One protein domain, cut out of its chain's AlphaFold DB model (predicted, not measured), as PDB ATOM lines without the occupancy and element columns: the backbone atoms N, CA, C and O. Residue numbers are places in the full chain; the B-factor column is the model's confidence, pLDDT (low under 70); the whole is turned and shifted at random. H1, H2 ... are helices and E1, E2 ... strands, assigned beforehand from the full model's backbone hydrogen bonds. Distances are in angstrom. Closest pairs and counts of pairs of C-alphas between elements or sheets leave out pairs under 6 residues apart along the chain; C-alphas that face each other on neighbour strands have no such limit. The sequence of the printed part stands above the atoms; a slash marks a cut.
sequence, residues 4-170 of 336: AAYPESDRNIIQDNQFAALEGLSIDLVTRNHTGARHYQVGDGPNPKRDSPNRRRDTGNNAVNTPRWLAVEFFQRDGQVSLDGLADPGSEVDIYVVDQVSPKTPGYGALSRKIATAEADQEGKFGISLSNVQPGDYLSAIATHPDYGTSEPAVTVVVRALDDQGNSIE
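AT A GLANCE: This is residues 4 to 170 of the 336 residues of the protein "OmpA family protein" of Moorea sp. SIO3E8 (UniProt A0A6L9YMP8). There is little regular structure, but one curled sheet folds back on itself like part of a barrel, E4 E3 E6 E7 facing E2 E5 with E1 as hinge; loops and the short helix H1 gather at one end. The 167 printed residues, 59 in named elements, mostly strand, run H1 E1 E2 E3 E4 E5 E6 E7; the mixed sheet's order is E4 E3 E6 E7 E1 E2 E5. The whole is compact, radius of gyration of the C-alphas 16.0 A, spanning 53 by 36 by 25 A.

IN THESE COORDINATES: After residues 4 to 36, find C-alpha 37 at (-16.820, 9.479, -49.858), where H1, residues 37 to 42, begins. Then come E1, 73 to 77; E2, 80 to 86; E3, 92 to 101, 23.6 A long; E4, 109 to 119; E5, 125 to 130; E6, 138 to 145, 24.0 A long; and E7, 157 to 162, ending at (-26.830, -1.351, -93.513).

HOW THE PARTS SIT: Look first at hairpin E6 and E7, where N 139 and O 157 are 2.8 A apart. E7 is parallel to E1, with N 160 and O 74 at 2.8 A. E3 is antiparallel to E6, with N 96 and O 140 at 2.8 A. H1, every O i to N i+4 pair within hydrogen-bond range, is not on the sheet.

THE WHOLE: The printed part has no cut; links H1 to E1 and E6 to E7 are long. Its mean pLDDT is 79.6, with 52 residues under 70, among them 30 to 44.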
ATOM      1  N   ALA A   4     -11.323   7.375 -60.093       61.97
ATOM      2  CA  ALA A   4     -11.591   8.770 -59.755       61.97
ATOM      3  C   ALA A   4     -10.297   9.560 -59.531       61.97
ATOM      4  O   ALA A   4      -9.395   9.105 -58.821       61.97
ATOM      5  N   ALA A   5     -10.225  10.764 -60.100       61.53
ATOM      6  CA  ALA A   5      -9.164  11.722 -59.791       61.53
ATOM      7  C   ALA A   5      -9.391  12.358 -58.406       61.53
ATOM      8  O   ALA A   5     -10.521  12.676 -58.034       61.53
ATOM      9  N   TYR A   6      -8.316  12.567 -57.641       60.22
ATOM     10  CA  TYR A   6      -8.392  13.291 -56.370       60.22
ATOM     11  C   TYR A   6      -8.505  14.811 -56.635       60.22
ATOM     12  O   TYR A   6      -7.972  15.284 -57.639       60.22
ATOM     13  N   PRO A   7      -9.149  15.616 -55.766       53.41
ATOM     14  CA  PRO A   7      -9.394  17.041 -56.030       53.41
ATOM     15  C   PRO A   7      -8.133  17.894 -56.182       53.41
ATOM     16  O   PRO A   7      -8.177  18.941 -56.828       53.41
ATOM     17  N   GLU A   8      -7.023  17.453 -55.586       59.53
ATOM     18  CA  GLU A   8      -5.710  18.100 -55.699       59.53
ATOM     19  C   GLU A   8      -4.825  17.494 -56.794       59.53
ATOM     20  O   GLU A   8      -3.694  17.939 -56.982       59.53
ATOM     21  N   SER A   9      -5.302  16.476 -57.515       64.62
ATOM     22  CA  SER A   9      -4.570  15.975 -58.669       64.62
ATOM     23  C   SER A   9      -4.456  17.060 -59.744       64.62
ATOM     24  O   SER A   9      -5.347  17.893 -59.897       64.62
ATOM     25  N   ASP A  10      -3.357  17.023 -60.495       67.00
ATOM     26  CA  ASP A  10      -3.094  17.898 -61.635       67.00
ATOM     27  C   ASP A  10      -2.630  17.036 -62.811       67.00
ATOM     28  O   ASP A  10      -1.700  16.244 -62.661       67.00
ATOM     29  N   ARG A  11      -3.276  17.200 -63.973       72.00
ATOM     30  CA  ARG A  11      -2.908  16.546 -65.244       72.00
ATOM     31  C   ARG A  11      -2.735  15.025 -65.132       72.00
ATOM     32  O   ARG A  11      -1.742  14.483 -65.613       72.00
ATOM     33  N   ASN A  12      -3.690  14.309 -64.530       76.06
ATOM     34  CA  ASN A  12      -3.609  12.847 -64.559       76.06
ATOM     35  C   ASN A  12      -3.757  12.360 -66.000       76.06
ATOM     36  O   ASN A  12      -4.728  12.707 -66.678       76.06
ATOM     37  N   ILE A  13      -2.815  11.527 -66.421       80.12
ATOM     38  CA  ILE A  13      -2.809  10.873 -67.722       80.12
ATOM     39  C   ILE A  13      -3.246   9.425 -67.518       80.12
ATOM     40  O   ILE A  13      -2.649   8.700 -66.722       80.12
ATOM     41  N   ILE A  14      -4.306   9.023 -68.212       78.56
ATOM     42  CA  ILE A  14      -4.793   7.645 -68.240       78.56
ATOM     43  C   ILE A  14      -4.514   7.095 -69.630       78.56
ATOM     44  O   ILE A  14      -4.965   7.653 -70.627       78.56
ATOM     45  N   GLN A  15      -3.774   5.995 -69.677       74.38
ATOM     46  CA  GLN A  15      -3.396   5.301 -70.904       74.38
ATOM     47  C   GLN A  15      -3.723   3.820 -70.759       74.38
ATOM     48  O   GLN A  15      -3.711   3.286 -69.649       74.38
ATOM     49  N   ASP A  16      -4.031   3.182 -71.889       72.69
ATOM     50  CA  ASP A  16      -4.243   1.736 -72.000       72.69
ATOM     51  C   ASP A  16      -5.224   1.178 -70.960       72.69
ATOM     52  O   ASP A  16      -4.978   0.168 -70.298       72.69
ATOM     53  N   ASN A  17      -6.360   1.859 -70.805       72.38
ATOM     54  CA  ASN A  17      -7.389   1.459 -69.860       72.38
ATOM     55  C   ASN A  17      -7.947   0.055 -70.205       72.38
ATOM     56  O   ASN A  17      -8.445  -0.167 -71.306       72.38
ATOM     57  N   GLN A  18      -7.898  -0.876 -69.246       68.75
ATOM     58  CA  GLN A  18      -8.450  -2.237 -69.368       68.75
ATOM     59  C   GLN A  18      -9.541  -2.542 -68.328       68.75
ATOM     60  O   GLN A  18      -9.786  -3.694 -67.963       68.75
ATOM     61  N   PHE A  19     -10.177  -1.511 -67.775       65.31
ATOM     62  CA  PHE A  19     -11.126  -1.623 -66.678       65.31
ATOM     63  C   PHE A  19     -12.521  -2.120 -67.135       65.31
ATOM     64  O   PHE A  19     -13.527  -1.434 -66.962       65.31
ATOM     65  N   ALA A  20     -12.611  -3.356 -67.638       61.78
ATOM     66  CA  ALA A  20     -13.829  -3.953 -68.212       61.78
ATOM     67  C   ALA A  20     -14.977  -4.247 -67.210       61.78
ATOM     68  O   ALA A  20     -16.049  -4.696 -67.607       61.78
ATOM     69  N   ALA A  21     -14.779  -3.998 -65.909       63.38
ATOM     70  CA  ALA A  21     -15.722  -4.366 -64.841       63.38
ATOM     71  C   ALA A  21     -16.044  -3.217 -63.865       63.38
ATOM     72  O   ALA A  21     -16.406  -3.456 -62.705       63.38
ATOM     73  N   LEU A  22     -15.856  -1.964 -64.289       61.16
ATOM     74  CA  LEU A  22     -16.227  -0.810 -63.472       61.16
ATOM     75  C   LEU A  22     -17.728  -0.539 -63.561       61.16
ATOM     76  O   LEU A  22     -18.356  -0.694 -64.604       61.16
ATOM     77  N   GLU A  23     -18.298  -0.130 -62.430       51.22
ATOM     78  CA  GLU A  23     -19.695   0.298 -62.355       51.22
ATOM     79  C   GLU A  23     -19.720   1.825 -62.399       51.22
ATOM     80  O   GLU A  23     -19.065   2.441 -61.558       51.22
ATOM     81  N   GLY A  24     -20.497   2.413 -63.315       59.22
ATOM     82  CA  GLY A  24     -20.583   3.867 -63.507       59.22
ATOM     83  C   GLY A  24     -19.779   4.343 -64.720       59.22
ATOM     84  O   GLY A  24     -19.622   3.599 -65.689       59.22
ATOM     85  N   LEU A  25     -19.282   5.581 -64.675       65.75
ATOM     86  CA  LEU A  25     -18.286   6.059 -65.632       65.75
ATOM     87  C   LEU A  25     -16.964   5.337 -65.363       65.75
ATOM     88  O   LEU A  25     -16.465   5.332 -64.240       65.75
ATOM     89  N   SER A  26     -16.386   4.722 -66.395       69.81
ATOM     90  CA  SER A  26     -15.103   4.009 -66.274       69.81
ATOM     91  C   SER A  26     -13.982   4.900 -65.734       69.81
ATOM     92  O   SER A  26     -13.077   4.428 -65.049       69.81
ATOM     93  N   ILE A  27     -14.066   6.192 -66.041       74.94
ATOM     94  CA  ILE A  27     -13.202   7.255 -65.547       74.94
ATOM     95  C   ILE A  27     -14.136   8.378 -65.095       74.94
ATOM     96  O   ILE A  27     -14.936   8.859 -65.893       74.94
ATOM     97  N   ASP A  28     -14.045   8.772 -63.832       72.62
ATOM     98  CA  ASP A  28     -14.875   9.817 -63.234       72.62
ATOM     99  C   ASP A  28     -13.974  10.968 -62.783       72.62
ATOM    100  O   ASP A  28     -13.056  10.805 -61.970       72.62
ATOM    101  N   LEU A  29     -14.193  12.151 -63.346       72.12
ATOM    102  CA  LEU A  29     -13.448  13.344 -62.970       72.12
ATOM    103  C   LEU A  29     -14.204  14.057 -61.858       72.12
ATOM    104  O   LEU A  29     -14.781  15.119 -62.095       72.12
ATOM    105  N   VAL A  30     -14.149  13.480 -60.653       65.44
ATOM    106  CA  VAL A  30     -14.816  14.026 -59.466       65.44
ATOM    107  C   VAL A  30     -14.560  15.525 -59.372       65.44
ATOM    108  O   VAL A  30     -13.418  16.011 -59.359       65.44
ATOM    109  N   THR A  31     -15.650  16.276 -59.350       62.94
ATOM    110  CA  THR A  31     -15.595  17.730 -59.291       62.94
ATOM    111  C   THR A  31     -15.064  18.198 -57.948       62.94
ATOM    112  O   THR A  31     -15.277  17.575 -56.904       62.94
ATOM    113  N   ARG A  32     -14.428  19.373 -57.930       61.09
ATOM    114  CA  ARG A  32     -13.903  19.952 -56.679       61.09
ATOM    115  C   ARG A  32     -14.992  20.261 -55.636       61.09
ATOM    116  O   ARG A  32     -14.667  20.500 -54.480       61.09
ATOM    117  N   ASN A  33     -16.269  20.229 -56.031       58.88
ATOM    118  CA  ASN A  33     -17.425  20.485 -55.170       58.88
ATOM    119  C   ASN A  33     -18.152  19.205 -54.702       58.88
ATOM    120  O   ASN A  33     -19.042  19.301 -53.859       58.88
ATOM    121  N   HIS A  34     -17.779  18.016 -55.193       62.03
ATOM    122  CA  HIS A  34     -18.397  16.736 -54.826       62.03
ATOM    123  C   HIS A  34     -17.378  15.778 -54.191       62.03
ATOM    124  O   HIS A  34     -17.157  14.664 -54.641       62.03
ATOM    125  N   THR A  35     -16.763  16.195 -53.083       63.25
ATOM    126  CA  THR A  35     -15.651  15.472 -52.432       63.25
ATOM    127  C   THR A  35     -16.074  14.497 -51.324       63.25
ATOM    128  O   THR A  35     -15.241  14.004 -50.565       63.25
ATOM    129  N   GLY A  36     -17.367  14.194 -51.194       60.53
ATOM    130  CA  GLY A  36     -17.860  13.182 -50.252       60.53
ATOM    131  C   GLY A  36     -17.444  11.754 -50.636       60.53
ATOM    132  O   GLY A  36     -17.329  11.433 -51.815       60.53
ATOM    133  N   ALA A  37     -17.292  10.859 -49.651       64.62
ATOM    134  CA  ALA A  37     -16.820   9.479 -49.858       64.62
ATOM    135  C   ALA A  37     -17.586   8.701 -50.948       64.62
ATOM    136  O   ALA A  37     -16.984   7.922 -51.683       64.62
ATOM    137  N   ARG A  38     -18.895   8.951 -51.093       67.62
ATOM    138  CA  ARG A  38     -19.723   8.343 -52.146       67.62
ATOM    139  C   ARG A  38     -19.205   8.653 -53.556       67.62
ATOM    140  O   ARG A  38     -19.201   7.767 -54.399       67.62
ATOM    141  N   HIS A  39     -18.715   9.868 -53.792       66.62
ATOM    142  CA  HIS A  39     -18.320  10.331 -55.122       66.62
ATOM    143  C   HIS A  39     -17.068   9.605 -55.622       66.62
ATOM    144  O   HIS A  39     -17.010   9.210 -56.774       66.62
ATOM    145  N   TYR A  40     -16.135   9.252 -54.736       65.75
ATOM    146  CA  TYR A  40     -14.988   8.411 -55.109       65.75
ATOM    147  C   TYR A  40     -15.319   6.916 -55.231       65.75
ATOM    148  O   TYR A  40     -14.536   6.154 -55.792       65.75
ATOM    149  N   GLN A  41     -16.440   6.461 -54.664       62.81
ATOM    150  CA  GLN A  41     -16.828   5.045 -54.677       62.81
ATOM    151  C   GLN A  41     -17.679   4.680 -55.896       62.81
ATOM    152  O   GLN A  41     -17.508   3.591 -56.461       62.81
ATOM    153  N   VAL A  42     -18.602   5.570 -56.275       63.12
ATOM    154  CA  VAL A  42     -19.598   5.332 -57.331       63.12
ATOM    155  C   VAL A  42     -19.600   6.385 -58.444       63.12
ATOM    156  O   VAL A  42     -20.322   6.202 -59.420       63.12
ATOM    157  N   GLY A  43     -18.794   7.439 -58.317       66.38
ATOM    158  CA  GLY A  43     -18.751   8.586 -59.225       66.38
ATOM    159  C   GLY A  43     -19.674   9.738 -58.809       66.38
ATOM    160  O   GLY A  43     -20.602   9.543 -58.012       66.38
ATOM    161  N   ASP A  44     -19.430  10.951 -59.315       69.62
ATOM    162  CA  ASP A  44     -20.364  12.089 -59.215       69.62
ATOM    163  C   ASP A  44     -21.278  12.259 -60.441       69.62
ATOM    164  O   ASP A  44     -22.255  13.012 -60.379       69.62
ATOM    165  N   GLY A  45     -21.068  11.431 -61.468       72.81
ATOM    166  CA  GLY A  45     -21.899  11.341 -62.664       72.81
ATOM    167  C   GLY A  45     -21.306  12.129 -63.834       72.81
ATOM    168  O   GLY A  45     -20.256  12.742 -63.695       72.81
ATOM    169  N   PRO A  46     -21.962  12.127 -65.010       71.44
ATOM    170  CA  PRO A  46     -21.447  12.837 -66.175       71.44
ATOM    171  C   PRO A  46     -21.242  14.312 -65.875       71.44
ATOM    172  O   PRO A  46     -22.188  15.023 -65.516       71.44
ATOM    173  N   ASN A  47     -20.017  14.785 -66.068       71.19
ATOM    174  CA  ASN A  47     -19.744  16.185 -65.849       71.19
ATOM    175  C   ASN A  47     -20.387  17.062 -66.930       71.19
ATOM    176  O   ASN A  47     -20.374  16.716 -68.117       71.19
ATOM    177  N   PRO A  48     -20.909  18.243 -66.554       69.31
ATOM    178  CA  PRO A  48     -21.362  19.219 -67.530       69.31
ATOM    179  C   PRO A  48     -20.192  19.679 -68.405       69.31
ATOM    180  O   PRO A  48     -19.023  19.637 -68.006       69.31
ATOM    181  N   LYS A  49     -20.516  20.174 -69.604       72.25
ATOM    182  CA  LYS A  49     -19.524  20.771 -70.502       72.25
ATOM    183  C   LYS A  49     -18.789  21.900 -69.779       72.25
ATOM    184  O   LYS A  49     -19.405  22.746 -69.133       72.25
ATOM    185  N   ARG A  50     -17.464  21.917 -69.903       75.81
ATOM    186  CA  ARG A  50     -16.599  22.806 -69.129       75.81
ATOM    187  C   ARG A  50     -16.140  23.970 -70.004       75.81
ATOM    188  O   ARG A  50     -14.970  24.080 -70.348       75.81
ATOM    189  N   ASP A  51     -17.069  24.831 -70.407       68.69
ATOM    190  CA  ASP A  51     -16.820  25.986 -71.289       68.69
ATOM    191  C   ASP A  51     -16.817  27.342 -70.561       68.69
ATOM    192  O   ASP A  51     -16.836  28.403 -71.188       68.69
ATOM    193  N   SER A  52     -16.711  27.323 -69.230       67.94
ATOM    194  CA  SER A  52     -16.559  28.537 -68.428       67.94
ATOM    195  C   SER A  52     -15.092  29.004 -68.333       67.94
ATOM    196  O   SER A  52     -14.169  28.182 -68.380       67.94
ATOM    197  N   PRO A  53     -14.835  30.303 -68.073       56.47
ATOM    198  CA  PRO A  53     -13.493  30.804 -67.750       56.47
ATOM    199  C   PRO A  53     -12.866  30.148 -66.509       56.47
ATOM    200  O   PRO A  53     -11.654  30.203 -66.319       56.47
ATOM    201  N   ASN A  54     -13.688  29.518 -65.666       58.84
ATOM    202  CA  ASN A  54     -13.271  28.852 -64.438       58.84
ATOM    203  C   ASN A  54     -13.108  27.337 -64.612       58.84
ATOM    204  O   ASN A  54     -12.861  26.666 -63.613       58.84
ATOM    205  N   ARG A  55     -13.195  26.805 -65.843       68.44
ATOM    206  CA  ARG A  55     -13.209  25.358 -66.117       68.44
ATOM    207  C   ARG A  55     -12.135  24.589 -65.347       68.44
ATOM    208  O   ARG A  55     -12.439  23.598 -64.703       68.44
ATOM    209  N   ARG A  56     -10.902  25.099 -65.268       61.75
ATOM    210  CA  ARG A  56      -9.784  24.444 -64.551       61.75
ATOM    211  C   ARG A  56      -9.999  24.246 -63.040       61.75
ATOM    212  O   ARG A  56      -9.248  23.508 -62.414       61.75
ATOM    213  N   ARG A  57     -10.997  24.905 -62.443       61.44
ATOM    214  CA  ARG A  57     -11.403  24.735 -61.038       61.44
ATOM    215  C   ARG A  57     -12.568  23.762 -60.863       61.44
ATOM    216  O   ARG A  57     -12.917  23.466 -59.726       61.44
ATOM    217  N   ASP A  58     -13.160  23.270 -61.947       65.19
ATOM    218  CA  ASP A  58     -14.335  22.410 -61.870       65.19
ATOM    219  C   ASP A  58     -13.944  20.939 -61.581       65.19
ATOM    220  O   ASP A  58     -14.693  20.268 -60.878       65.19
ATOM    221  N   THR A  59     -12.756  20.449 -61.994       66.69
ATOM    222  CA  THR A  59     -12.275  19.056 -61.756       66.69
ATOM    223  C   THR A  59     -10.745  18.945 -61.566       66.69
ATOM    224  O   THR A  59     -10.026  19.940 -61.681       66.69
ATOM    225  N   GLY A  60     -10.231  17.740 -61.261       59.94
ATOM    226  CA  GLY A  60      -8.792  17.452 -61.089       59.94
ATOM    227  C   GLY A  60      -7.939  17.423 -62.378       59.94
ATOM    228  O   GLY A  60      -6.735  17.625 -62.320       59.94
ATOM    229  N   ASN A  61      -8.524  17.254 -63.570       69.50
ATOM    230  CA  ASN A  61      -7.769  17.187 -64.841       69.50
ATOM    231  C   ASN A  61      -7.934  18.451 -65.692       69.50
ATOM    232  O   ASN A  61      -8.350  18.374 -66.848       69.50
ATOM    233  N   ASN A  62      -7.713  19.627 -65.084       69.50
ATOM    234  CA  ASN A  62      -7.811  20.956 -65.719       69.50
ATOM    235  C   ASN A  62      -9.033  21.138 -66.647       69.50
ATOM    236  O   ASN A  62      -9.030  21.979 -67.548       69.50
ATOM    237  N   ALA A  63     -10.100  20.381 -66.378       75.88
ATOM    238  CA  ALA A  63     -11.340  20.350 -67.120       75.88
ATOM    239  C   ALA A  63     -11.269  19.997 -68.614       75.88
ATOM    240  O   ALA A  63     -12.036  20.587 -69.373       75.88
ATOM    241  N   VAL A  64     -10.451  19.031 -69.048       86.69
ATOM    242  CA  VAL A  64     -10.540  18.498 -70.430       86.69
ATOM    243  C   VAL A  64     -11.971  18.065 -70.740       86.69
ATOM    244  O   VAL A  64     -12.581  17.323 -69.966       86.69
ATOM    245  N   ASN A  65     -12.544  18.573 -71.834       88.00
ATOM    246  CA  ASN A  65     -13.893  18.189 -72.228       88.00
ATOM    247  C   ASN A  65     -13.916  16.735 -72.686       88.00
ATOM    248  O   ASN A  65     -13.035  16.263 -73.398       88.00
ATOM    249  N   THR A  66     -14.982  16.048 -72.300       89.44
ATOM    250  CA  THR A  66     -15.323  14.741 -72.840       89.44
ATOM    251  C   THR A  66     -15.466  14.825 -74.369       89.44
ATOM    252  O   THR A  66     -16.157  15.739 -74.843       89.44
ATOM    253  N   PRO A  67     -14.858  13.904 -75.145       93.75
ATOM    254  CA  PRO A  67     -15.075  13.824 -76.583       93.75
ATOM    255  C   PRO A  67     -16.555  13.670 -76.919       93.75
ATOM    256  O   PRO A  67     -17.335  13.076 -76.172       93.75
ATOM    257  N   ARG A  68     -16.950  14.181 -78.079       91.75
ATOM    258  CA  ARG A  68     -18.313  14.076 -78.591       91.75
ATOM    259  C   ARG A  68     -18.297  13.466 -79.972       91.75
ATOM    260  O   ARG A  68     -17.636  13.984 -80.859       91.75
ATOM    261  N   TRP A  69     -19.090  12.433 -80.178       86.62
ATOM    262  CA  TRP A  69     -19.347  11.907 -81.511       86.62
ATOM    263  C   TRP A  69     -20.253  12.854 -82.303       86.62
ATOM    264  O   TRP A  69     -21.119  13.519 -81.727       86.62
ATOM    265  N   LEU A  70     -20.064  12.916 -83.623       83.69
ATOM    266  CA  LEU A  70     -20.967  13.654 -84.515       83.69
ATOM    267  C   LEU A  70     -22.279  12.902 -84.777       83.69
ATOM    268  O   LEU A  70     -23.268  13.524 -85.164       83.69
ATOM    269  N   ALA A  71     -22.296  11.592 -84.533       76.12
ATOM    270  CA  ALA A  71     -23.460  10.730 -84.668       76.12
ATOM    271  C   ALA A  71     -23.622   9.829 -83.438       76.12
ATOM    272  O   ALA A  71     -22.665   9.557 -82.715       76.12
ATOM    273  N   VAL A  72     -24.850   9.370 -83.201       74.06
ATOM    274  CA  VAL A  72     -25.166   8.380 -82.156       74.06
ATOM    275  C   VAL A  72     -24.974   6.938 -82.641       74.06
ATOM    276  O   VAL A  72     -24.842   6.019 -81.834       74.06
ATOM    277  N   GLU A  73     -24.919   6.756 -83.960       81.88
ATOM    278  CA  GLU A  73     -24.686   5.486 -84.638       81.88
ATOM    279  C   GLU A  73     -23.709   5.706 -85.794       81.88
ATOM    280  O   GLU A  73     -23.760   6.735 -86.472       81.88
ATOM    281  N   PHE A  74     -22.843   4.726 -86.031       85.00
ATOM    282  CA  PHE A  74     -21.932   4.703 -87.172       85.00
ATOM    283  C   PHE A  74     -22.140   3.428 -87.974       85.00
ATOM    284  O   PHE A  74     -22.516   2.397 -87.424       85.00
ATOM    285  N   PHE A  75     -21.897   3.485 -89.279       88.19
ATOM    286  CA  PHE A  75     -22.267   2.403 -90.186       88.19
ATOM    287  C   PHE A  75     -21.040   1.728 -90.770       88.19
ATOM    288  O   PHE A  75     -20.108   2.399 -91.221       88.19
ATOM    289  N   GLN A  76     -21.059   0.397 -90.789       89.00
ATOM    290  CA  GLN A  76     -20.042  -0.363 -91.496       89.00
ATOM    291  C   GLN A  76     -20.346  -0.388 -92.993       89.00
ATOM    292  O   GLN A  76     -21.449  -0.734 -93.415       89.00
ATOM    293  N   ARG A  77     -19.334  -0.062 -93.796       86.56
ATOM    294  CA  ARG A  77     -19.352  -0.128 -95.253       86.56
ATOM    295  C   ARG A  77     -18.031  -0.709 -95.743       86.56
ATOM    296  O   ARG A  77     -16.969  -0.269 -95.318       86.56
ATOM    297  N   ASP A  78     -18.100  -1.722 -96.602       86.19
ATOM    298  CA  ASP A  78     -16.920  -2.383 -97.183       86.19
ATOM    299  C   ASP A  78     -15.915  -2.887 -96.122       86.19
ATOM    300  O   ASP A  78     -14.699  -2.840 -96.296       86.19
ATOM    301  N   GLY A  79     -16.433  -3.355 -94.980       85.31
ATOM    302  CA  GLY A  79     -15.624  -3.838 -93.858       85.31
ATOM    303  C   GLY A  79     -15.006  -2.739 -92.985       85.31
ATOM    304  O   GLY A  79     -14.338  -3.068 -92.007       85.31
ATOM    305  N   GLN A  80     -15.250  -1.460 -93.285       92.31
ATOM    306  CA  GLN A  80     -14.745  -0.318 -92.522       92.31
ATOM    307  C   GLN A  80     -15.865   0.513 -91.893       92.31
ATOM    308  O   GLN A  80     -16.977   0.580 -92.408       92.31
ATOM    309  N   VAL A  81     -15.557   1.176 -90.784       93.44
ATOM    310  CA  VAL A  81     -16.421   2.158 -90.120       93.44
ATOM    311  C   VAL A  81     -15.643   3.458 -89.994       93.44
ATOM    312  O   VAL A  81     -14.563   3.458 -89.407       93.44
ATOM    313  N   SER A  82     -16.180   4.556 -90.518       93.12
ATOM    314  CA  SER A  82     -15.624   5.893 -90.286       93.12
ATOM    315  C   SER A  82     -16.302   6.522 -89.080       93.12
ATOM    316  O   SER A  82     -17.524   6.643 -89.052       93.12
ATOM    317  N   LEU A  83     -15.502   6.885 -88.084       93.50
ATOM    318  CA  LEU A  83     -15.925   7.568 -86.874       93.50
ATOM    319  C   LEU A  83     -15.470   9.018 -86.947       93.50
ATOM    320  O   LEU A  83     -14.303   9.265 -87.233       93.50
ATOM    321  N   ASP A  84     -16.357   9.948 -86.608       90.88
ATOM    322  CA  ASP A  84     -16.055  11.378 -86.580       90.88
ATOM    323  C   ASP A  84     -16.587  12.017 -85.295       90.88
ATOM    324  O   ASP A  84     -17.678  11.692 -84.805       90.88
ATOM    325  N   GLY A  85     -15.824  12.958 -84.750       94.31
ATOM    326  CA  GLY A  85     -16.146  13.600 -83.487       94.31
ATOM    327  C   GLY A  85     -15.454  14.938 -83.262       94.31
ATOM    328  O   GLY A  85     -14.750  15.473 -84.116       94.31
ATOM    329  N   LEU A  86     -15.705  15.486 -82.078       93.50
ATOM    330  CA  LEU A  86     -15.133  16.713 -81.553       93.50
ATOM    331  C   LEU A  86     -14.459  16.443 -80.206       93.50
ATOM    332  O   LEU A  86     -15.033  15.767 -79.350       93.50
ATOM    333  N   ALA A  87     -13.290  17.022 -79.984       95.50
ATOM    334  CA  ALA A  87     -12.593  17.056 -78.704       95.50
ATOM    335  C   ALA A  87     -11.933  18.432 -78.509       95.50
ATOM    336  O   ALA A  87     -11.996  19.294 -79.388       95.50
ATOM    337  N   ASP A  88     -11.332  18.672 -77.343       93.19
ATOM    338  CA  ASP A  88     -10.538  19.891 -77.159       93.19
ATOM    339  C   ASP A  88      -9.343  19.876 -78.146       93.19
ATOM    340  O   ASP A  88      -8.694  18.831 -78.274       93.19
ATOM    341  N   PRO A  89      -9.036  20.993 -78.839       94.50
ATOM    342  CA  PRO A  89      -7.962  21.048 -79.835       94.50
ATOM    343  C   PRO A  89      -6.619  20.528 -79.319       94.50
ATOM    344  O   PRO A  89      -6.236  20.838 -78.190       94.50
ATOM    345  N   GLY A  90      -5.904  19.754 -80.141       93.56
ATOM    346  CA  GLY A  90      -4.606  19.174 -79.776       93.56
ATOM    347  C   GLY A  90      -4.675  18.009 -78.780       93.56
ATOM    348  O   GLY A  90      -3.642  17.607 -78.247       93.56
ATOM    349  N   SER A  91      -5.868  17.474 -78.504       95.38
ATOM    350  CA  SER A  91      -6.023  16.263 -77.693       95.38
ATOM    351  C   SER A  91      -5.823  14.999 -78.525       95.38
ATOM    352  O   SER A  91      -6.301  14.900 -79.656       95.38
ATOM    353  N   GLU A  92      -5.209  13.997 -77.911       97.00
ATOM    354  CA  GLU A  92      -5.228  12.615 -78.381       97.00
ATOM    355  C   GLU A  92      -6.544  11.955 -77.938       97.00
ATOM    356  O   GLU A  92      -6.935  12.070 -76.778       97.00
ATOM    357  N   VAL A  93      -7.254  11.291 -78.846       97.06
ATOM    358  CA  VAL A  93      -8.556  10.661 -78.601       97.06
ATOM    359  C   VAL A  93      -8.422   9.151 -78.709       97.06
ATOM    360  O   VAL A  93      -8.356   8.592 -79.805       97.06
ATOM    361  N   ASP A  94      -8.429   8.484 -77.561       95.81
ATOM    362  CA  ASP A  94      -8.390   7.031 -77.478       95.81
ATOM    363  C   ASP A  94      -9.796   6.449 -77.560       95.81
ATOM    364  O   ASP A  94     -10.679   6.821 -76.785       95.81
ATOM    365  N   ILE A  95      -9.987   5.499 -78.474       95.25
ATOM    366  CA  ILE A  95     -11.272   4.862 -78.761       95.25
ATOM    367  C   ILE A  95     -11.263   3.448 -78.194       95.25
ATOM    368  O   ILE A  95     -10.331   2.672 -78.426       95.25
ATOM    369  N   TYR A  96     -12.329   3.109 -77.477       92.69
ATOM    370  CA  TYR A  96     -12.491   1.852 -76.759       92.69
ATOM    371  C   TYR A  96     -13.761   1.129 -77.190       92.69
ATOM    372  O   TYR A  96     -14.792   1.759 -77.431       92.69
ATOM    373  N   VAL A  97     -13.701  -0.201 -77.180       90.50
ATOM    374  CA  VAL A  97     -14.902  -1.040 -77.108       90.50
ATOM    375  C   VAL A  97     -15.498  -0.944 -75.702       90.50
ATOM    376  O   VAL A  97     -14.777  -0.803 -74.708       90.50
ATOM    377  N   VAL A  98     -16.825  -0.988 -75.638       86.25
ATOM    378  CA  VAL A  98     -17.619  -0.987 -74.415       86.25
ATOM    379  C   VAL A  98     -18.344  -2.321 -74.309       86.25
ATOM    380  O   VAL A  98     -19.304  -2.570 -75.032       86.25
ATOM    381  N   ASP A  99     -17.908  -3.171 -73.382       76.38
ATOM    382  CA  ASP A  99     -18.455  -4.531 -73.269       76.38
ATOM    383  C   ASP A  99     -19.860  -4.548 -72.648       76.38
ATOM    384  O   ASP A  99     -20.686  -5.404 -72.960       76.38
ATOM    385  N   GLN A 100     -20.135  -3.613 -71.734       71.69
ATOM    386  CA  GLN A 100     -21.430  -3.485 -71.070       71.69
ATOM    387  C   GLN A 100     -21.809  -2.023 -70.889       71.69
ATOM    388  O   GLN A 100     -21.124  -1.274 -70.187       71.69
ATOM    389  N   VAL A 101     -22.946  -1.638 -71.469       70.81
ATOM    390  CA  VAL A 101     -23.608  -0.376 -71.135       70.81
ATOM    391  C   VAL A 101     -24.208  -0.507 -69.734       70.81
ATOM    392  O   VAL A 101     -24.940  -1.447 -69.427       70.81
ATOM    393  N   SER A 102     -23.869   0.437 -68.867       69.00
ATOM    394  CA  SER A 102     -24.292   0.494 -67.476       69.00
ATOM    395  C   SER A 102     -25.816   0.630 -67.379       69.00
ATOM    396  O   SER A 102     -26.373   1.620 -67.861       69.00
ATOM    397  N   PRO A 103     -26.513  -0.278 -66.670       65.69
ATOM    398  CA  PRO A 103     -27.947  -0.132 -66.421       65.69
ATOM    399  C   PRO A 103     -28.257   1.020 -65.451       65.69
ATOM    400  O   PRO A 103     -29.391   1.483 -65.380       65.69
ATOM    401  N   LYS A 104     -27.258   1.486 -64.686       64.00
ATOM    402  CA  LYS A 104     -27.393   2.585 -63.717       64.00
ATOM    403  C   LYS A 104     -27.143   3.960 -64.343       64.00
ATOM    404  O   LYS A 104     -27.616   4.960 -63.809       64.00
ATOM    405  N   THR A 105     -26.399   4.014 -65.447       65.25
ATOM    406  CA  THR A 105     -26.005   5.259 -66.122       65.25
ATOM    407  C   THR A 105     -26.190   5.074 -67.630       65.25
ATOM    408  O   THR A 105     -25.240   4.699 -68.319       65.25
ATOM    409  N   PRO A 106     -27.419   5.279 -68.146       68.81
ATOM    410  CA  PRO A 106     -27.730   5.041 -69.551       68.81
ATOM    411  C   PRO A 106     -26.778   5.793 -70.487       68.81
ATOM    412  O   PRO A 106     -26.499   6.972 -70.276       68.81
ATOM    413  N   GLY A 107     -26.289   5.104 -71.520       75.62
ATOM    414  CA  GLY A 107     -25.378   5.675 -72.514       75.62
ATOM    415  C   GLY A 107     -23.898   5.668 -72.126       75.62
ATOM    416  O   GLY A 107     -23.098   6.220 -72.868       75.62
ATOM    417  N   TYR A 108     -23.513   5.048 -71.010       80.56
ATOM    418  CA  TYR A 108     -22.109   4.871 -70.625       80.56
ATOM    419  C   TYR A 108     -21.835   3.427 -70.245       80.56
ATOM    420  O   TYR A 108     -22.748   2.715 -69.843       80.56
ATOM    421  N   GLY A 109     -20.582   2.994 -70.327       79.12
ATOM    422  CA  GLY A 109     -20.207   1.634 -69.965       79.12
ATOM    423  C   GLY A 109     -18.731   1.465 -69.642       79.12
ATOM    424  O   GLY A 109     -17.956   2.428 -69.664       79.12
ATOM    425  N   ALA A 110     -18.367   0.223 -69.325       81.75
ATOM    426  CA  ALA A 110     -17.000  -0.161 -69.005       81.75
ATOM    427  C   ALA A 110     -16.111  -0.094 -70.260       81.75
ATOM    428  O   ALA A 110     -16.322  -0.857 -71.203       81.75
ATOM    429  N   LEU A 111     -15.127   0.808 -70.269       85.19
ATOM    430  CA  LEU A 111     -14.092   0.864 -71.301       85.19
ATOM    431  C   LEU A 111     -13.208  -0.374 -71.133       85.19
ATOM    432  O   LEU A 111     -12.524  -0.514 -70.117       85.19
ATOM    433  N   SER A 112     -13.258  -1.284 -72.103       82.62
ATOM    434  CA  SER A 112     -12.616  -2.595 -71.984       82.62
ATOM    435  C   SER A 112     -11.293  -2.665 -72.731       82.62
ATOM    436  O   SER A 112     -10.269  -3.040 -72.162       82.62
ATOM    437  N   ARG A 113     -11.307  -2.305 -74.015       86.75
ATOM    438  CA  ARG A 113     -10.161  -2.463 -74.909       86.75
ATOM    439  C   ARG A 113     -10.023  -1.265 -75.829       86.75
ATOM    440  O   ARG A 113     -10.911  -1.012 -76.641       86.75
ATOM    441  N   LYS A 114      -8.872  -0.596 -75.748       91.44
ATOM    442  CA  LYS A 114      -8.448   0.414 -76.721       91.44
ATOM    443  C   LYS A 114      -8.275  -0.245 -78.088       91.44
ATOM    444  O   LYS A 114      -7.571  -1.248 -78.208       91.44
ATOM    445  N   ILE A 115      -8.925   0.303 -79.106       93.50
ATOM    446  CA  ILE A 115      -8.889  -0.215 -80.483       93.50
ATOM    447  C   ILE A 115      -8.217   0.739 -81.463       93.50
ATOM    448  O   ILE A 115      -7.804   0.296 -82.535       93.50
ATOM    449  N   ALA A 116      -8.118   2.018 -81.103       95.38
ATOM    450  CA  ALA A 116      -7.545   3.055 -81.937       95.38
ATOM    451  C   ALA A 116      -7.252   4.333 -81.148       95.38
ATOM    452  O   ALA A 116      -7.773   4.533 -80.048       95.38
ATOM    453  N   THR A 117      -6.469   5.204 -81.777       96.62
ATOM    454  CA  THR A 117      -6.198   6.570 -81.343       96.62
ATOM    455  C   THR A 117      -6.343   7.500 -82.543       96.62
ATOM    456  O   THR A 117      -5.848   7.181 -83.623       96.62
ATOM    457  N   ALA A 118      -7.013   8.633 -82.355       97.00
ATOM    458  CA  ALA A 118      -7.094   9.731 -83.314       97.00
ATOM    459  C   ALA A 118      -6.547  11.018 -82.680       97.00
ATOM    460  O   ALA A 118      -6.477  11.121 -81.461       97.00
ATOM    461  N   GLU A 119      -6.199  12.016 -83.486       97.38
ATOM    462  CA  GLU A 119      -5.815  13.342 -82.988       97.38
ATOM    463  C   GLU A 119      -6.892  14.365 -83.347       97.38
ATOM    464  O   GLU A 119      -7.442  14.341 -84.451       97.38
ATOM    465  N   ALA A 120      -7.199  15.258 -82.407       97.19
ATOM    466  CA  ALA A 120      -8.065  16.398 -82.658       97.19
ATOM    467  C   ALA A 120      -7.266  17.553 -83.274       97.19
ATOM    468  O   ALA A 120      -6.276  18.011 -82.694       97.19
ATOM    469  N   ASP A 121      -7.722  18.044 -84.424       96.12
ATOM    470  CA  ASP A 121      -7.133  19.195 -85.105       96.12
ATOM    471  C   ASP A 121      -7.302  20.502 -84.301       96.12
ATOM    472  O   ASP A 121      -7.824  20.532 -83.181       96.12
ATOM    473  N   GLN A 122      -6.814  21.615 -84.852       94.75
ATOM    474  CA  GLN A 122      -6.877  22.918 -84.178       94.75
ATOM    475  C   GLN A 122      -8.314  23.458 -84.077       94.75
ATOM    476  O   GLN A 122      -8.618  24.274 -83.205       94.75
ATOM    477  N   GLU A 123      -9.213  22.969 -84.927       91.19
ATOM    478  CA  GLU A 123     -10.651  23.208 -84.885       91.19
ATOM    479  C   GLU A 123     -11.381  22.245 -83.927       91.19
ATOM    480  O   GLU A 123     -12.592  22.380 -83.717       91.19
ATOM    481  N   GLY A 124     -10.654  21.304 -83.318       92.94
ATOM    482  CA  GLY A 124     -11.151  20.313 -82.374       92.94
ATOM    483  C   GLY A 124     -11.839  19.117 -83.026       92.94
ATOM    484  O   GLY A 124     -12.523  18.374 -82.327       92.94
ATOM    485  N   LYS A 125     -11.718  18.913 -84.339       95.75
ATOM    486  CA  LYS A 125     -12.298  17.761 -85.040       95.75
ATOM    487  C   LYS A 125     -11.327  16.593 -85.030       95.75
ATOM    488  O   LYS A 125     -10.135  16.771 -85.252       95.75
ATOM    489  N   PHE A 126     -11.849  15.391 -84.833       97.81
ATOM    490  CA  PHE A 126     -11.099  14.154 -85.029       97.81
ATOM    491  C   PHE A 126     -11.923  13.190 -85.880       97.81
ATOM    492  O   PHE A 126     -13.156  13.201 -85.825       97.81
ATOM    493  N   GLY A 127     -11.242  12.340 -86.640       95.31
ATOM    494  CA  GLY A 127     -11.880  11.291 -87.425       95.31
ATOM    495  C   GLY A 127     -10.940  10.114 -87.650       95.31
ATOM    496  O   GLY A 127      -9.722  10.291 -87.716       95.31
ATOM    497  N   ILE A 128     -11.492   8.904 -87.735       96.44
ATOM    498  CA  ILE A 128     -10.720   7.691 -88.014       96.44
ATOM    499  C   ILE A 128     -11.566   6.615 -88.696       96.44
ATOM    500  O   ILE A 128     -12.737   6.430 -88.370       96.44
ATOM    501  N   SER A 129     -10.955   5.860 -89.610       96.06
ATOM    502  CA  SER A 129     -11.565   4.679 -90.231       96.06
ATOM    503  C   SER A 129     -11.020   3.395 -89.608       96.06
ATOM    504  O   SER A 129      -9.809   3.181 -89.562       96.06
ATOM    505  N   LEU A 130     -11.918   2.528 -89.139       94.56
ATOM    506  CA  LEU A 130     -11.604   1.291 -88.426       94.56
ATOM    507  C   LEU A 130     -12.070   0.066 -89.210       94.56
ATOM    508  O   LEU A 130     -13.197   0.034 -89.689       94.56
ATOM    509  N   SER A 131     -11.233  -0.969 -89.279       92.69
ATOM    510  CA  SER A 131     -11.581  -2.281 -89.856       92.69
ATOM    511  C   SER A 131     -11.698  -3.396 -88.809       92.69
ATOM    512  O   SER A 131     -11.945  -4.549 -89.145       92.69
ATOM    513  N   ASN A 132     -11.459  -3.076 -87.535       89.00
ATOM    514  CA  ASN A 132     -11.409  -4.003 -86.401       89.00
ATOM    515  C   ASN A 132     -12.636  -3.894 -85.476       89.00
ATOM    516  O   ASN A 132     -12.547  -4.261 -84.305       89.00
ATOM    517  N   VAL A 133     -13.757  -3.399 -86.008       90.81
ATOM    518  CA  VAL A 133     -15.053  -3.253 -85.327       90.81
ATOM    519  C   VAL A 133     -16.158  -3.900 -86.158       90.81
ATOM    520  O   VAL A 133     -16.060  -3.960 -87.386       90.81
ATOM    521  N   GLN A 134     -17.196  -4.398 -85.493       90.00
ATOM    522  CA  GLN A 134     -18.311  -5.113 -86.110       90.00
ATOM    523  C   GLN A 134     -19.663  -4.474 -85.753       90.00
ATOM    524  O   GLN A 134     -19.787  -3.811 -84.724       90.00
ATOM    525  N   PRO A 135     -20.710  -4.674 -86.574       89.31
ATOM    526  CA  PRO A 135     -22.063  -4.258 -86.242       89.31
ATOM    527  C   PRO A 135     -22.523  -4.895 -84.926       89.31
ATOM    528  O   PRO A 135     -22.382  -6.101 -84.735       89.31
ATOM    529  N   GLY A 136     -23.069  -4.077 -84.030       85.56
ATOM    530  CA  GLY A 136     -23.418  -4.451 -82.660       85.56
ATOM    531  C   GLY A 136     -22.361  -4.069 -81.619       85.56
ATOM    532  O   GLY A 136     -22.681  -4.076 -80.428       85.56
ATOM    533  N   ASP A 137     -21.146  -3.691 -82.037       89.62
ATOM    534  CA  ASP A 137     -20.136  -3.161 -81.121       89.62
ATOM    535  C   ASP A 137     -20.564  -1.794 -80.585       89.62
ATOM    536  O   ASP A 137     -21.002  -0.906 -81.326       89.62
ATOM    537  N   TYR A 138     -20.380  -1.620 -79.282       90.12
ATOM    538  CA  TYR A 138     -20.531  -0.344 -78.605       90.12
ATOM    539  C   TYR A 138     -19.158   0.292 -78.424       90.12
ATOM    540  O   TYR A 138     -18.222  -0.368 -77.972       90.12
ATOM    541  N   LEU A 139     -19.039   1.575 -78.751       92.69
ATOM    542  CA  LEU A 139     -17.786   2.319 -78.706       92.69
ATOM    543  C   LEU A 139     -17.912   3.549 -77.811       92.69
ATOM    544  O   LEU A 139     -18.951   4.201 -77.771       92.69
ATOM    545  N   SER A 140     -16.835   3.899 -77.119       93.38
ATOM    546  CA  SER A 140     -16.689   5.157 -76.379       93.38
ATOM    547  C   SER A 140     -15.255   5.669 -76.540       93.38
ATOM    548  O   SER A 140     -14.411   4.997 -77.133       93.38
ATOM    549  N   ALA A 141     -14.981   6.886 -76.080       94.06
ATOM    550  CA  ALA A 141     -13.679   7.516 -76.235       94.06
ATOM    551  C   ALA A 141     -13.313   8.395 -75.042       94.06
ATOM    552  O   ALA A 141     -14.189   8.927 -74.366       94.06
ATOM    553  N   ILE A 142     -12.017   8.589 -74.819       93.19
ATOM    554  CA  ILE A 142     -11.470   9.584 -73.888       93.19
ATOM    555  C   ILE A 142     -10.505  10.493 -74.642       93.19
ATOM    556  O   ILE A 142      -9.811  10.036 -75.544       93.19
ATOM    557  N   ALA A 143     -10.459  11.769 -74.272       94.06
ATOM    558  CA  ALA A 143      -9.464  12.714 -74.762       94.06
ATOM    559  C   ALA A 143      -8.368  12.896 -73.717       94.06
ATOM    560  O   ALA A 143      -8.664  13.129 -72.546       94.06
ATOM    561  N   THR A 144      -7.115  12.867 -74.144       92.56
ATOM    562  CA  THR A 144      -5.953  13.223 -73.339       92.56
ATOM    563  C   THR A 144      -5.267  14.422 -73.974       92.56
ATOM    564  O   THR A 144      -4.784  14.351 -75.099       92.56
ATOM    565  N   HIS A 145      -5.208  15.534 -73.244       91.25
ATOM    566  CA  HIS A 145      -4.466  16.719 -73.662       91.25
ATOM    567  C   HIS A 145      -3.165  16.811 -72.850       91.25
ATOM    568  O   HIS A 145      -3.230  16.741 -71.616       91.25
ATOM    569  N   PRO A 146      -1.996  17.028 -73.482       85.31
ATOM    570  CA  PRO A 146      -0.696  16.995 -72.799       85.31
ATOM    571  C   PRO A 146      -0.609  17.980 -71.626       85.31
ATOM    572  O   PRO A 146      -0.075  17.661 -70.565       85.31
ATOM    573  N   ASP A 147      -1.208  19.161 -71.780       83.62
ATOM    574  CA  ASP A 147      -1.198  20.186 -70.732       83.62
ATOM    575  C   ASP A 147      -2.291  20.029 -69.670       83.62
ATOM    576  O   ASP A 147      -2.257  20.745 -68.670       83.62
ATOM    577  N   TYR A 148      -3.289  19.161 -69.866       81.94
ATOM    578  CA  TYR A 148      -4.503  19.189 -69.037       81.94
ATOM    579  C   TYR A 148      -4.895  17.837 -68.436       81.94
ATOM    580  O   TYR A 148      -5.525  17.825 -67.381       81.94
ATOM    581  N   GLY A 149      -4.449  16.717 -69.002       86.62
ATOM    582  CA  GLY A 149      -4.768  15.376 -68.515       86.62
ATOM    583  C   GLY A 149      -5.824  14.676 -69.365       86.62
ATOM    584  O   GLY A 149      -6.056  15.049 -70.514       86.62
ATOM    585  N   THR A 150      -6.466  13.662 -68.790       88.00
ATOM    586  CA  THR A 150      -7.468  12.831 -69.472       88.00
ATOM    587  C   THR A 150      -8.902  13.206 -69.087       88.00
ATOM    588  O   THR A 150      -9.175  13.538 -67.932       88.00
ATOM    589  N   SER A 151      -9.825  13.162 -70.045       88.75
ATOM    590  CA  SER A 151     -11.252  13.434 -69.876       88.75
ATOM    591  C   SER A 151     -12.008  12.266 -69.232       88.75
ATOM    592  O   SER A 151     -11.491  11.161 -69.072       88.75
ATOM    593  N   GLU A 152     -13.288  12.489 -68.937       86.38
ATOM    594  CA  GLU A 152     -14.242  11.388 -68.766       86.38
ATOM    595  C   GLU A 152     -14.550  10.706 -70.110       86.38
ATOM    596  O   GLU A 152     -14.253  11.285 -71.164       86.38
ATOM    597  N   PRO A 153     -15.162   9.508 -70.099       89.56
ATOM    598  CA  PRO A 153     -15.597   8.821 -71.304       89.56
ATOM    599  C   PRO A 153     -16.722   9.563 -72.019       89.56
ATOM    600  O   PRO A 153     -17.640  10.088 -71.389       89.56
ATOM    601  N   ALA A 154     -16.678   9.542 -73.346       91.06
ATOM    602  CA  ALA A 154     -17.770   9.944 -74.214       91.06
ATOM    603  C   ALA A 154     -18.995   9.051 -74.012       91.06
ATOM    604  O   ALA A 154     -18.881   7.874 -73.649       91.06
ATOM    605  N   VAL A 155     -20.168   9.601 -74.322       86.31
ATOM    606  CA  VAL A 155     -21.385   8.797 -74.475       86.31
ATOM    607  C   VAL A 155     -21.114   7.692 -75.492       86.31
ATOM    608  O   VAL A 155     -20.484   7.919 -76.529       86.31
ATOM    609  N   THR A 156     -21.570   6.493 -75.169       87.25
ATOM    610  CA  THR A 156     -21.412   5.314 -76.000       87.25
ATOM    611  C   THR A 156     -22.217   5.449 -77.295       87.25
ATOM    612  O   THR A 156     -23.376   5.860 -77.274       87.25
ATOM    613  N   VAL A 157     -21.610   5.053 -78.412       85.94
ATOM    614  CA  VAL A 157     -22.242   4.928 -79.735       85.94
ATOM    615  C   VAL A 157     -22.247   3.475 -80.180       85.94
ATOM    616  O   VAL A 157     -21.489   2.665 -79.649       85.94
ATOM    617  N   VAL A 158     -23.090   3.141 -81.151       87.50
ATOM    618  CA  VAL A 158     -23.203   1.777 -81.683       87.50
ATOM    619  C   VAL A 158     -22.805   1.724 -83.153       87.50
ATOM    620  O   VAL A 158     -23.146   2.609 -83.941       87.50
ATOM    621  N   VAL A 159     -22.087   0.667 -83.527       88.75
ATOM    622  CA  VAL A 159     -21.824   0.331 -84.925       88.75
ATOM    623  C   VAL A 159     -23.011  -0.454 -85.478       88.75
ATOM    624  O   VAL A 159     -23.450  -1.439 -84.886       88.75
ATOM    625  N   ARG A 160     -23.539  -0.045 -86.628       86.31
ATOM    626  CA  ARG A 160     -24.680  -0.671 -87.298       86.31
ATOM    627  C   ARG A 160     -24.281  -1.211 -88.666       86.31
ATOM    628  O   ARG A 160     -23.387  -0.688 -89.331       86.31
ATOM    629  N   ALA A 161     -24.990  -2.248 -89.091       87.06
ATOM    630  CA  ALA A 161     -24.977  -2.692 -90.476       87.06
ATOM    631  C   ALA A 161     -26.043  -1.925 -91.260       87.06
ATOM    632  O   ALA A 161     -27.054  -1.496 -90.692       87.06
ATOM    633  N   LEU A 162     -25.818  -1.790 -92.562       82.56
ATOM    634  CA  LEU A 162     -26.830  -1.351 -93.513       82.56
ATOM    635  C   LEU A 162     -27.339  -2.567 -94.287       82.56
ATOM    636  O   LEU A 162     -26.552  -3.457 -94.613       82.56
ATOM    637  N   ASP A 163     -28.639  -2.614 -94.562       79.38
ATOM    638  CA  ASP A 163     -29.189  -3.545 -95.546       79.38
ATOM    639  C   ASP A 163     -28.856  -3.093 -96.983       79.38
ATOM    640  O   ASP A 163     -28.339  -1.995 -97.214       79.38
ATOM    641  N   ASP A 164     -29.188  -3.930 -97.970       74.75
ATOM    642  CA  ASP A 164     -28.971  -3.641 -99.398       74.75
ATOM    643  C   ASP A 164     -29.731  -2.388 -99.890       74.75
ATOM    644  O   ASP A 164     -29.491  -1.900-100.994       74.75
ATOM    645  N   GLN A 165     -30.660  -1.868 -99.082       71.81
ATOM    646  CA  GLN A 165     -31.471  -0.681 -99.350       71.81
ATOM    647  C   GLN A 165     -30.959   0.557 -98.590       71.81
ATOM    648  O   GLN A 165     -31.501   1.647 -98.772       71.81
ATOM    649  N   GLY A 166     -29.901   0.418 -97.784       67.56
ATOM    650  CA  GLY A 166     -29.313   1.495 -96.991       67.56
ATOM    651  C   GLY A 166     -30.036   1.789 -95.673       67.56
ATOM    652  O   GLY A 166     -29.808   2.852 -95.097       67.56
ATOM    653  N   ASN A 167     -30.884   0.886 -95.177       72.81
ATOM    654  CA  ASN A 167     -31.525   1.015 -93.868       72.81
ATOM    655  C   ASN A 167     -30.675   0.378 -92.765       72.81
ATOM    656  O   ASN A 167     -30.009  -0.636 -92.970       72.81
ATOM    657  N   SER A 168     -30.744   0.944 -91.561       69.38
ATOM    658  CA  SER A 168     -30.067   0.416 -90.377       69.38
ATOM    659  C   SER A 168     -30.639  -0.940 -89.952       69.38
ATOM    660  O   SER A 168     -31.843  -1.060 -89.720       69.38
ATOM    661  N   ILE A 169     -29.772  -1.930 -89.746       72.75
ATOM    662  CA  ILE A 169     -30.141  -3.218 -89.153       72.75
ATOM    663  C   ILE A 169     -29.801  -3.195 -87.661       72.75
ATOM    664  O   ILE A 169     -28.632  -3.068 -87.276       72.75
ATOM    665  N   GLU A 170     -30.814  -3.377 -86.809       63.03
ATOM    666  CA  GLU A 170     -30.598  -3.639 -85.387       63.03
ATOM    667  C   GLU A 170     -29.966  -5.021 -85.203       63.03
ATOM    668  O   GLU A 170     -30.620  -6.061 -85.249       63.03
TER     669      GLU A 170